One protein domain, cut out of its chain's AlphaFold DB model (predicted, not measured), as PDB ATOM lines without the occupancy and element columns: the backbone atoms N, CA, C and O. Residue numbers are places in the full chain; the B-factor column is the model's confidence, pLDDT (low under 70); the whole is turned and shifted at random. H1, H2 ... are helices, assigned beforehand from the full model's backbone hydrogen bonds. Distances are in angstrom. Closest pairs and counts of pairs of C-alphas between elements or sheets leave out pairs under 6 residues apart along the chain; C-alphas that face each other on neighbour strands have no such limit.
ATOM      1  N   GLU A   5     -61.055-147.863  14.999       90.62
ATOM      2  CA  GLU A   5     -59.819-148.639  15.082       90.62
ATOM      3  C   GLU A   5     -59.935-150.034  14.455       90.62
ATOM      4  O   GLU A   5     -58.925-150.569  13.993       90.62
ATOM      5  N   ASP A   6     -61.147-150.580  14.344       90.56
ATOM      6  CA  ASP A   6     -61.404-151.899  13.757       90.56
ATOM      7  C   ASP A   6     -61.556-151.851  12.230       90.56
ATOM      8  O   ASP A   6     -61.683-152.891  11.579       90.56
ATOM      9  N   LEU A   7     -61.577-150.654  11.633       91.25
ATOM     10  CA  LEU A   7     -61.748-150.516  10.192       91.25
ATOM     11  C   LEU A   7     -60.532-151.056   9.425       91.25
ATOM     12  O   LEU A   7     -59.393-150.937   9.886       91.25
ATOM     13  N   PRO A   8     -60.733-151.580   8.204       93.12
ATOM     14  CA  PRO A   8     -59.633-151.872   7.298       93.12
ATOM     15  C   PRO A   8     -58.751-150.639   7.095       93.12
ATOM     16  O   PRO A   8     -59.257-149.525   6.947       93.12
ATOM     17  N   ARG A   9     -57.430-150.837   7.039       93.62
ATOM     18  CA  ARG A   9     -56.457-149.744   6.875       93.62
ATOM     19  C   ARG A   9     -56.778-148.850   5.675       93.62
ATOM     20  O   ARG A   9     -56.726-147.637   5.805       93.62
ATOM     21  N   GLU A  10     -57.169-149.443   4.549       93.31
ATOM     22  CA  GLU A  10     -57.555-148.699   3.342       93.31
ATOM     23  C   GLU A  10     -58.749-147.764   3.570       93.31
ATOM     24  O   GLU A  10     -58.805-146.675   3.005       93.31
ATOM     25  N   LEU A  11     -59.710-148.178   4.400       93.81
ATOM     26  CA  LEU A  11     -60.875-147.364   4.723       93.81
ATOM     27  C   LEU A  11     -60.498-146.222   5.670       93.81
ATOM     28  O   LEU A  11     -60.955-145.103   5.460       93.81
ATOM     29  N   LYS A  12     -59.623-146.480   6.654       95.38
ATOM     30  CA  LYS A  12     -59.074-145.429   7.526       95.38
ATOM     31  C   LYS A  12     -58.334-144.366   6.724       95.38
ATOM     32  O   LYS A  12     -58.654-143.196   6.862       95.38
ATOM     33  N   SER A  13     -57.439-144.777   5.823       95.19
ATOM     34  CA  SER A  13     -56.658-143.841   5.004       95.19
ATOM     35  C   SER A  13     -57.543-142.929   4.154       95.19
ATOM     36  O   SER A  13     -57.298-141.733   4.102       95.19
ATOM     37  N   LYS A  14     -58.638-143.440   3.573       94.31
ATOM     38  CA  LYS A  14     -59.596-142.596   2.833       94.31
ATOM     39  C   LYS A  14     -60.306-141.571   3.715       94.31
ATOM     40  O   LYS A  14     -60.577-140.463   3.268       94.31
ATOM     41  N   ILE A  15     -60.665-141.953   4.940       94.88
ATOM     42  CA  ILE A  15     -61.306-141.038   5.896       94.88
ATOM     43  C   ILE A  15     -60.289-139.980   6.354       94.88
ATOM     44  O   ILE A  15     -60.638-138.809   6.458       94.88
ATOM     45  N   GLU A  16     -59.038-140.378   6.584       95.19
ATOM     46  CA  GLU A  16     -57.930-139.486   6.947       95.19
ATOM     47  C   GLU A  16     -57.635-138.461   5.850       95.19
ATOM     48  O   GLU A  16     -57.621-137.275   6.152       95.19
ATOM     49  N   GLU A  17     -57.514-138.880   4.587       94.25
ATOM     50  CA  GLU A  17     -57.290-137.979   3.443       94.25
ATOM     51  C   GLU A  17     -58.375-136.896   3.328       94.25
ATOM     52  O   GLU A  17     -58.078-135.736   3.049       94.25
ATOM     53  N   ILE A  18     -59.640-137.248   3.577       92.50
ATOM     54  CA  ILE A  18     -60.750-136.283   3.566       92.50
ATOM     55  C   ILE A  18     -60.600-135.277   4.708       92.50
ATOM     56  O   ILE A  18     -60.766-134.078   4.507       92.50
ATOM     57  N   CYS A  19     -60.270-135.760   5.904       93.25
ATOM     58  CA  CYS A  19     -60.094-134.922   7.084       93.25
ATOM     59  C   CYS A  19     -58.843-134.033   7.017       93.25
ATOM     60  O   CYS A  19     -58.861-132.939   7.568       93.25
ATOM     61  N   GLU A  20     -57.771-134.460   6.344       93.25
ATOM     62  CA  GLU A  20     -56.578-133.631   6.112       93.25
ATOM     63  C   GLU A  20     -56.870-132.424   5.213       93.25
ATOM     64  O   GLU A  20     -56.234-131.377   5.350       93.25
ATOM     65  N   LEU A  21     -57.839-132.562   4.306       89.31
ATOM     66  CA  LEU A  21     -58.284-131.496   3.411       89.31
ATOM     67  C   LEU A  21     -59.385-130.617   4.025       89.31
ATOM     68  O   LEU A  21     -59.733-129.589   3.442       89.31
ATOM     69  N   ASP A  22     -59.926-130.994   5.188       88.00
ATOM     70  CA  ASP A  22     -60.990-130.252   5.856       88.00
ATOM     71  C   ASP A  22     -60.437-128.997   6.568       88.00
ATOM     72  O   ASP A  22     -59.629-129.102   7.496       88.00
ATOM     73  N   PRO A  23     -60.893-127.785   6.202       87.50
ATOM     74  CA  PRO A  23     -60.383-126.543   6.780       87.50
ATOM     75  C   PRO A  23     -60.837-126.308   8.230       87.50
ATOM     76  O   PRO A  23     -60.360-125.373   8.874       87.50
ATOM     77  N   TYR A  24     -61.759-127.125   8.749       87.25
ATOM     78  CA  TYR A  24     -62.343-126.993  10.085       87.25
ATOM     79  C   TYR A  24     -61.765-127.991  11.099       87.25
ATOM     80  O   TYR A  24     -62.159-127.971  12.268       87.25
ATOM     81  N   GLY A  25     -60.809-128.831  10.690       87.94
ATOM     82  CA  GLY A  25     -60.163-129.809  11.562       87.94
ATOM     83  C   GLY A  25     -61.086-130.960  11.968       87.94
ATOM     84  O   GLY A  25     -61.002-131.455  13.097       87.94
ATOM     85  N   LEU A  26     -61.989-131.383  11.078       91.56
ATOM     86  CA  LEU A  26     -62.849-132.540  11.289       91.56
ATOM     87  C   LEU A  26     -62.010-133.785  11.595       91.56
ATOM     88  O   LEU A  26     -61.173-134.200  10.801       91.56
ATOM     89  N   SER A  27     -62.259-134.428  12.739       94.69
ATOM     90  CA  SER A  27     -61.515-135.641  13.088       94.69
ATOM     91  C   SER A  27     -62.018-136.862  12.295       94.69
ATOM     92  O   SER A  27     -63.239-137.053  12.200       94.69
ATOM     93  N   PRO A  28     -61.123-137.761  11.834       95.31
ATOM     94  CA  PRO A  28     -61.509-138.999  11.146       95.31
ATOM     95  C   PRO A  28     -62.498-139.855  11.946       95.31
ATOM     96  O   PRO A  28     -63.478-140.378  11.413       95.31
ATOM     97  N   LYS A  29     -62.296-139.935  13.268       95.25
ATOM     98  CA  LYS A  29     -63.182-140.663  14.189       95.25
ATOM     99  C   LYS A  29     -64.582-140.057  14.237       95.25
ATOM    100  O   LYS A  29     -65.565-140.795  14.277       95.25
ATOM    101  N   THR A  30     -64.675-138.728  14.233       94.31
ATOM    102  CA  THR A  30     -65.953-138.004  14.222       94.31
ATOM    103  C   THR A  30     -66.680-138.224  12.902       94.31
ATOM    104  O   THR A  30     -67.857-138.577  12.926       94.31
ATOM    105  N   LEU A  31     -65.987-138.080  11.767       94.88
ATOM    106  CA  LEU A  31     -66.563-138.308  10.442       94.88
ATOM    107  C   LEU A  31     -67.102-139.738  10.314       94.88
ATOM    108  O   LEU A  31     -68.273-139.927   9.987       94.88
ATOM    109  N   TYR A  32     -66.289-140.737  10.670       95.62
ATOM    110  CA  TYR A  32     -66.713-142.137  10.707       95.62
ATOM    111  C   TYR A  32     -67.962-142.335  11.566       95.62
ATOM    112  O   TYR A  32     -68.950-142.907  11.105       95.62
ATOM    113  N   LYS A  33     -67.928-141.849  12.814       94.56
ATOM    114  CA  LYS A  33     -69.028-142.021  13.762       94.56
ATOM    115  C   LYS A  33     -70.312-141.403  13.225       94.56
ATOM    116  O   LYS A  33     -71.346-142.059  13.281       94.56
ATOM    117  N   ASN A  34     -70.237-140.187  12.692       94.12
ATOM    118  CA  ASN A  34     -71.386-139.483  12.137       94.12
ATOM    119  C   ASN A  34     -71.974-140.248  10.951       94.12
ATOM    120  O   ASN A  34     -73.158-140.571  10.966       94.12
ATOM    121  N   ILE A  35     -71.149-140.638   9.974       94.88
ATOM    122  CA  ILE A  35     -71.614-141.433   8.833       94.88
ATOM    123  C   ILE A  35     -72.257-142.735   9.321       94.88
ATOM    124  O   ILE A  35     -73.376-143.058   8.918       94.88
ATOM    125  N   TYR A  36     -71.591-143.476  10.210       94.19
ATOM    126  CA  TYR A  36     -72.058-144.776  10.686       94.19
ATOM    127  C   TYR A  36     -73.367-144.692  11.482       94.19
ATOM    128  O   TYR A  36     -74.214-145.575  11.336       94.19
ATOM    129  N   THR A  37     -73.591-143.647  12.279       93.88
ATOM    130  CA  THR A  37     -74.823-143.506  13.078       93.88
ATOM    131  C   THR A  37     -75.968-142.833  12.330       93.88
ATOM    132  O   THR A  37     -77.123-143.060  12.682       93.88
ATOM    133  N   SER A  38     -75.693-142.040  11.292       94.94
ATOM    134  CA  SER A  38     -76.736-141.338  10.541       94.94
ATOM    135  C   SER A  38     -77.610-142.279   9.713       94.94
ATOM    136  O   SER A  38     -77.121-143.178   9.035       94.94
ATOM    137  N   SER A  39     -78.917-142.047   9.703       93.31
ATOM    138  CA  SER A  39     -79.879-142.812   8.900       93.31
ATOM    139  C   SER A  39     -80.153-142.114   7.568       93.31
ATOM    140  O   SER A  39     -80.228-140.889   7.519       93.31
ATOM    141  N   GLY A  40     -80.363-142.871   6.493       93.06
ATOM    142  CA  GLY A  40     -80.718-142.306   5.189       93.06
ATOM    143  C   GLY A  40     -80.109-143.070   4.020       93.06
ATOM    144  O   GLY A  40     -79.458-144.098   4.204       93.06
ATOM    145  N   SER A  41     -80.330-142.563   2.806       95.75
ATOM    146  CA  SER A  41     -79.691-143.110   1.608       95.75
ATOM    147  C   SER A  41     -78.212-142.722   1.557       95.75
ATOM    148  O   SER A  41     -77.828-141.636   1.992       95.75
ATOM    149  N   TYR A  42     -77.382-143.585   0.966       96.50
ATOM    150  CA  TYR A  42     -75.944-143.329   0.847       96.50
ATOM    151  C   TYR A  42     -75.626-142.036   0.094       96.50
ATOM    152  O   TYR A  42     -74.695-141.336   0.470       96.50
ATOM    153  N   VAL A  43     -76.434-141.688  -0.913       96.50
ATOM    154  CA  VAL A  43     -76.282-140.449  -1.691       96.50
ATOM    155  C   VAL A  43     -76.506-139.213  -0.820       96.50
ATOM    156  O   VAL A  43     -75.676-138.317  -0.819       96.50
ATOM    157  N   LYS A  44     -77.571-139.188  -0.008       96.44
ATOM    158  CA  LYS A  44     -77.858-138.032   0.857       96.44
ATOM    159  C   LYS A  44     -76.810-137.851   1.948       96.44
ATOM    160  O   LYS A  44     -76.424-136.733   2.249       96.44
ATOM    161  N   LEU A  45     -76.355-138.946   2.553       96.62
ATOM    162  CA  LEU A  45     -75.288-138.875   3.553       96.62
ATOM    163  C   LEU A  45     -73.975-138.392   2.925       96.62
ATOM    164  O   LEU A  45     -73.273-137.597   3.532       96.62
ATOM    165  N   ALA A  46     -73.671-138.836   1.707       96.44
ATOM    166  CA  ALA A  46     -72.505-138.385   0.961       96.44
ATOM    167  C   ALA A  46     -72.541-136.878   0.679       96.44
ATOM    168  O   ALA A  46     -71.540-136.206   0.892       96.44
ATOM    169  N   GLU A  47     -73.700-136.342   0.291       96.12
ATOM    170  CA  GLU A  47     -73.902-134.898   0.124       96.12
ATOM    171  C   GLU A  47     -73.731-134.133   1.445       96.12
ATOM    172  O   GLU A  47     -73.033-133.128   1.476       96.12
ATOM    173  N   ILE A  48     -74.325-134.616   2.544       94.12
ATOM    174  CA  ILE A  48     -74.265-133.954   3.862       94.12
ATOM    175  C   ILE A  48     -72.838-133.891   4.412       94.12
ATOM    176  O   ILE A  48     -72.467-132.902   5.035       94.12
ATOM    177  N   PHE A  49     -72.070-134.966   4.241       92.69
ATOM    178  CA  PHE A  49     -70.709-135.067   4.768       92.69
ATOM    179  C   PHE A  49     -69.637-134.698   3.741       92.69
ATOM    180  O   PHE A  49     -68.460-134.867   4.035       92.69
ATOM    181  N   GLU A  50     -70.034-134.233   2.554       92.38
ATOM    182  CA  GLU A  50     -69.132-133.870   1.454       92.38
ATOM    183  C   GLU A  50     -68.134-134.992   1.090       92.38
ATOM    184  O   GLU A  50     -66.964-134.764   0.797       92.38
ATOM    185  N   VAL A  51     -68.608-136.244   1.088       93.75
ATOM    186  CA  VAL A  51     -67.810-137.440   0.763       93.75
ATOM    187  C   VAL A  51     -68.384-138.204  -0.429       93.75
ATOM    188  O   VAL A  51     -69.492-137.950  -0.888       93.75
ATOM    189  N   MET A  52     -67.667-139.214  -0.933       94.56
ATOM    190  CA  MET A  52     -68.207-140.090  -1.979       94.56
ATOM    191  C   MET A  52     -69.263-141.074  -1.429       94.56
ATOM    192  O   MET A  52     -69.036-141.695  -0.386       94.56
ATOM    193  N   PRO A  53     -70.360-141.362  -2.165       96.62
ATOM    194  CA  PRO A  53     -71.344-142.380  -1.767       96.62
ATOM    195  C   PRO A  53     -70.753-143.779  -1.555       96.62
ATOM    196  O   PRO A  53     -71.232-144.539  -0.712       96.62
ATOM    197  N   SER A  54     -69.693-144.119  -2.292       95.38
ATOM    198  CA  SER A  54     -68.956-145.375  -2.126       95.38
ATOM    199  C   SER A  54     -68.284-145.482  -0.755       95.38
ATOM    200  O   SER A  54     -68.260-146.572  -0.187       95.38
ATOM    201  N   LEU A  55     -67.795-144.369  -0.199       94.75
ATOM    202  CA  LEU A  55     -67.213-144.333   1.140       94.75
ATOM    203  C   LEU A  55     -68.286-144.549   2.208       94.75
ATOM    204  O   LEU A  55     -68.098-145.357   3.112       94.75
ATOM    205  N   VAL A  56     -69.438-143.888   2.065       96.38
ATOM    206  CA  VAL A  56     -70.584-144.081   2.967       96.38
ATOM    207  C   VAL A  56     -71.025-145.541   2.978       96.38
ATOM    208  O   VAL A  56     -71.197-146.123   4.048       96.38
ATOM    209  N   LYS A  57     -71.169-146.149   1.794       95.81
ATOM    210  CA  LYS A  57     -71.512-147.568   1.661       95.81
ATOM    211  C   LYS A  57     -70.473-148.454   2.351       95.81
ATOM    212  O   LYS A  57     -70.847-149.298   3.156       95.81
ATOM    213  N   ALA A  58     -69.183-148.216   2.101       94.19
ATOM    214  CA  ALA A  58     -68.099-148.974   2.719       94.19
ATOM    215  C   ALA A  58     -68.105-148.871   4.253       94.19
ATOM    216  O   ALA A  58     -67.903-149.874   4.918       94.19
ATOM    217  N   ILE A  59     -68.387-147.691   4.814       93.06
ATOM    218  CA  ILE A  59     -68.508-147.485   6.267       93.06
ATOM    219  C   ILE A  59     -69.726-148.224   6.840       93.06
ATOM    220  O   ILE A  59     -69.651-148.785   7.930       93.06
ATOM    221  N   LYS A  60     -70.856-148.218   6.125       91.62
ATOM    222  CA  LYS A  60     -72.124-148.813   6.575       91.62
ATOM    223  C   LYS A  60     -72.168-150.333   6.483       91.62
ATOM    224  O   LYS A  60     -72.861-150.957   7.281       91.62
ATOM    225  N   GLU A  61     -71.489-150.898   5.494       90.62
ATOM    226  CA  GLU A  61     -71.478-152.336   5.206       90.62
ATOM    227  C   GLU A  61     -70.225-153.043   5.745       90.62
ATOM    228  O   GLU A  61     -70.093-154.251   5.557       90.62
ATOM    229  N   CYS A  62     -69.314-152.310   6.401       78.38
ATOM    230  CA  CYS A  62     -68.149-152.887   7.069       78.38
ATOM    231  C   CYS A  62     -68.585-153.772   8.239       78.38
ATOM    232  O   CYS A  62     -68.240-154.978   8.209       78.38
TER     233      CYS A  62
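Overview. This is residues 5 to 62 of the 62 residues of an uncharacterized protein of Sulfurimonas sp. H1576 (UniProt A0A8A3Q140). Four short helices cross one another in a compact cluster: H2 lies like a crossbar from H1 at one end to H4 at the other, and H3 packs on H4 on the side away from H1. The link between H1 and H2 makes a loop that reaches its far point at Pro 23. The printed part has 58 residues with four named helices, H1 to H4 in chain order, and no named strand; its class is all helix. The whole is compact, with a radius of gyration of the C-alphas of 10.4 A, and rounded, with spans of 25 by 24 by 16 A.

Arrangement. H1, residues 9 to 20, touches H2, residues 28 to 37, with the C-alphas of Glu 16 and Pro 28 closest at 5.5 A; they are about perpendicular at 71 degrees, only just past steep. H2 is close to but not clearly touching H3, residues 42 to 48: the closest C-alphas, of Ile 35 and Leu 45, are 6.9 A apart. H4, residues 53 to 61, is the hub. It touches H3 at a steep tilt of 64 degrees, opposite ways, with the C-alphas of Ala 46 and Pro 53 closest at 5.0 A. It touches H2, closest at C-alphas 36 and 60, 5.8 A apart. H1 touches H4 with residues 11 to 14 alone, closest at the C-alphas of Leu 11 and Ala 58, 7.7 A. H1 and H3 are apart. In H1, H2, H3 and H4 every O i to N i+4 pair is within hydrogen-bond range.

Along the chain. H1 begins at C-alpha 9 (-56.457, -149.744, 6.875) and is 16.1 A long. H2 begins at C-alpha 28 (-61.509, -138.999, 11.146) and is 14.2 A long. H3 is 10.0 A long. H4, 12.2 A long, ends at C-alpha 61 (-71.478, -152.336, 5.206).

Size, cuts and confidence. The C-alphas of Pro 23 and Glu 61 are the two farthest apart, 28.1 A. The printed part has no cut. The links H2 to H3 and H3 to H4 are tight, and H1 to H2 is short. The mean pLDDT of the printed part is 93.4, and no printed residue is under 70.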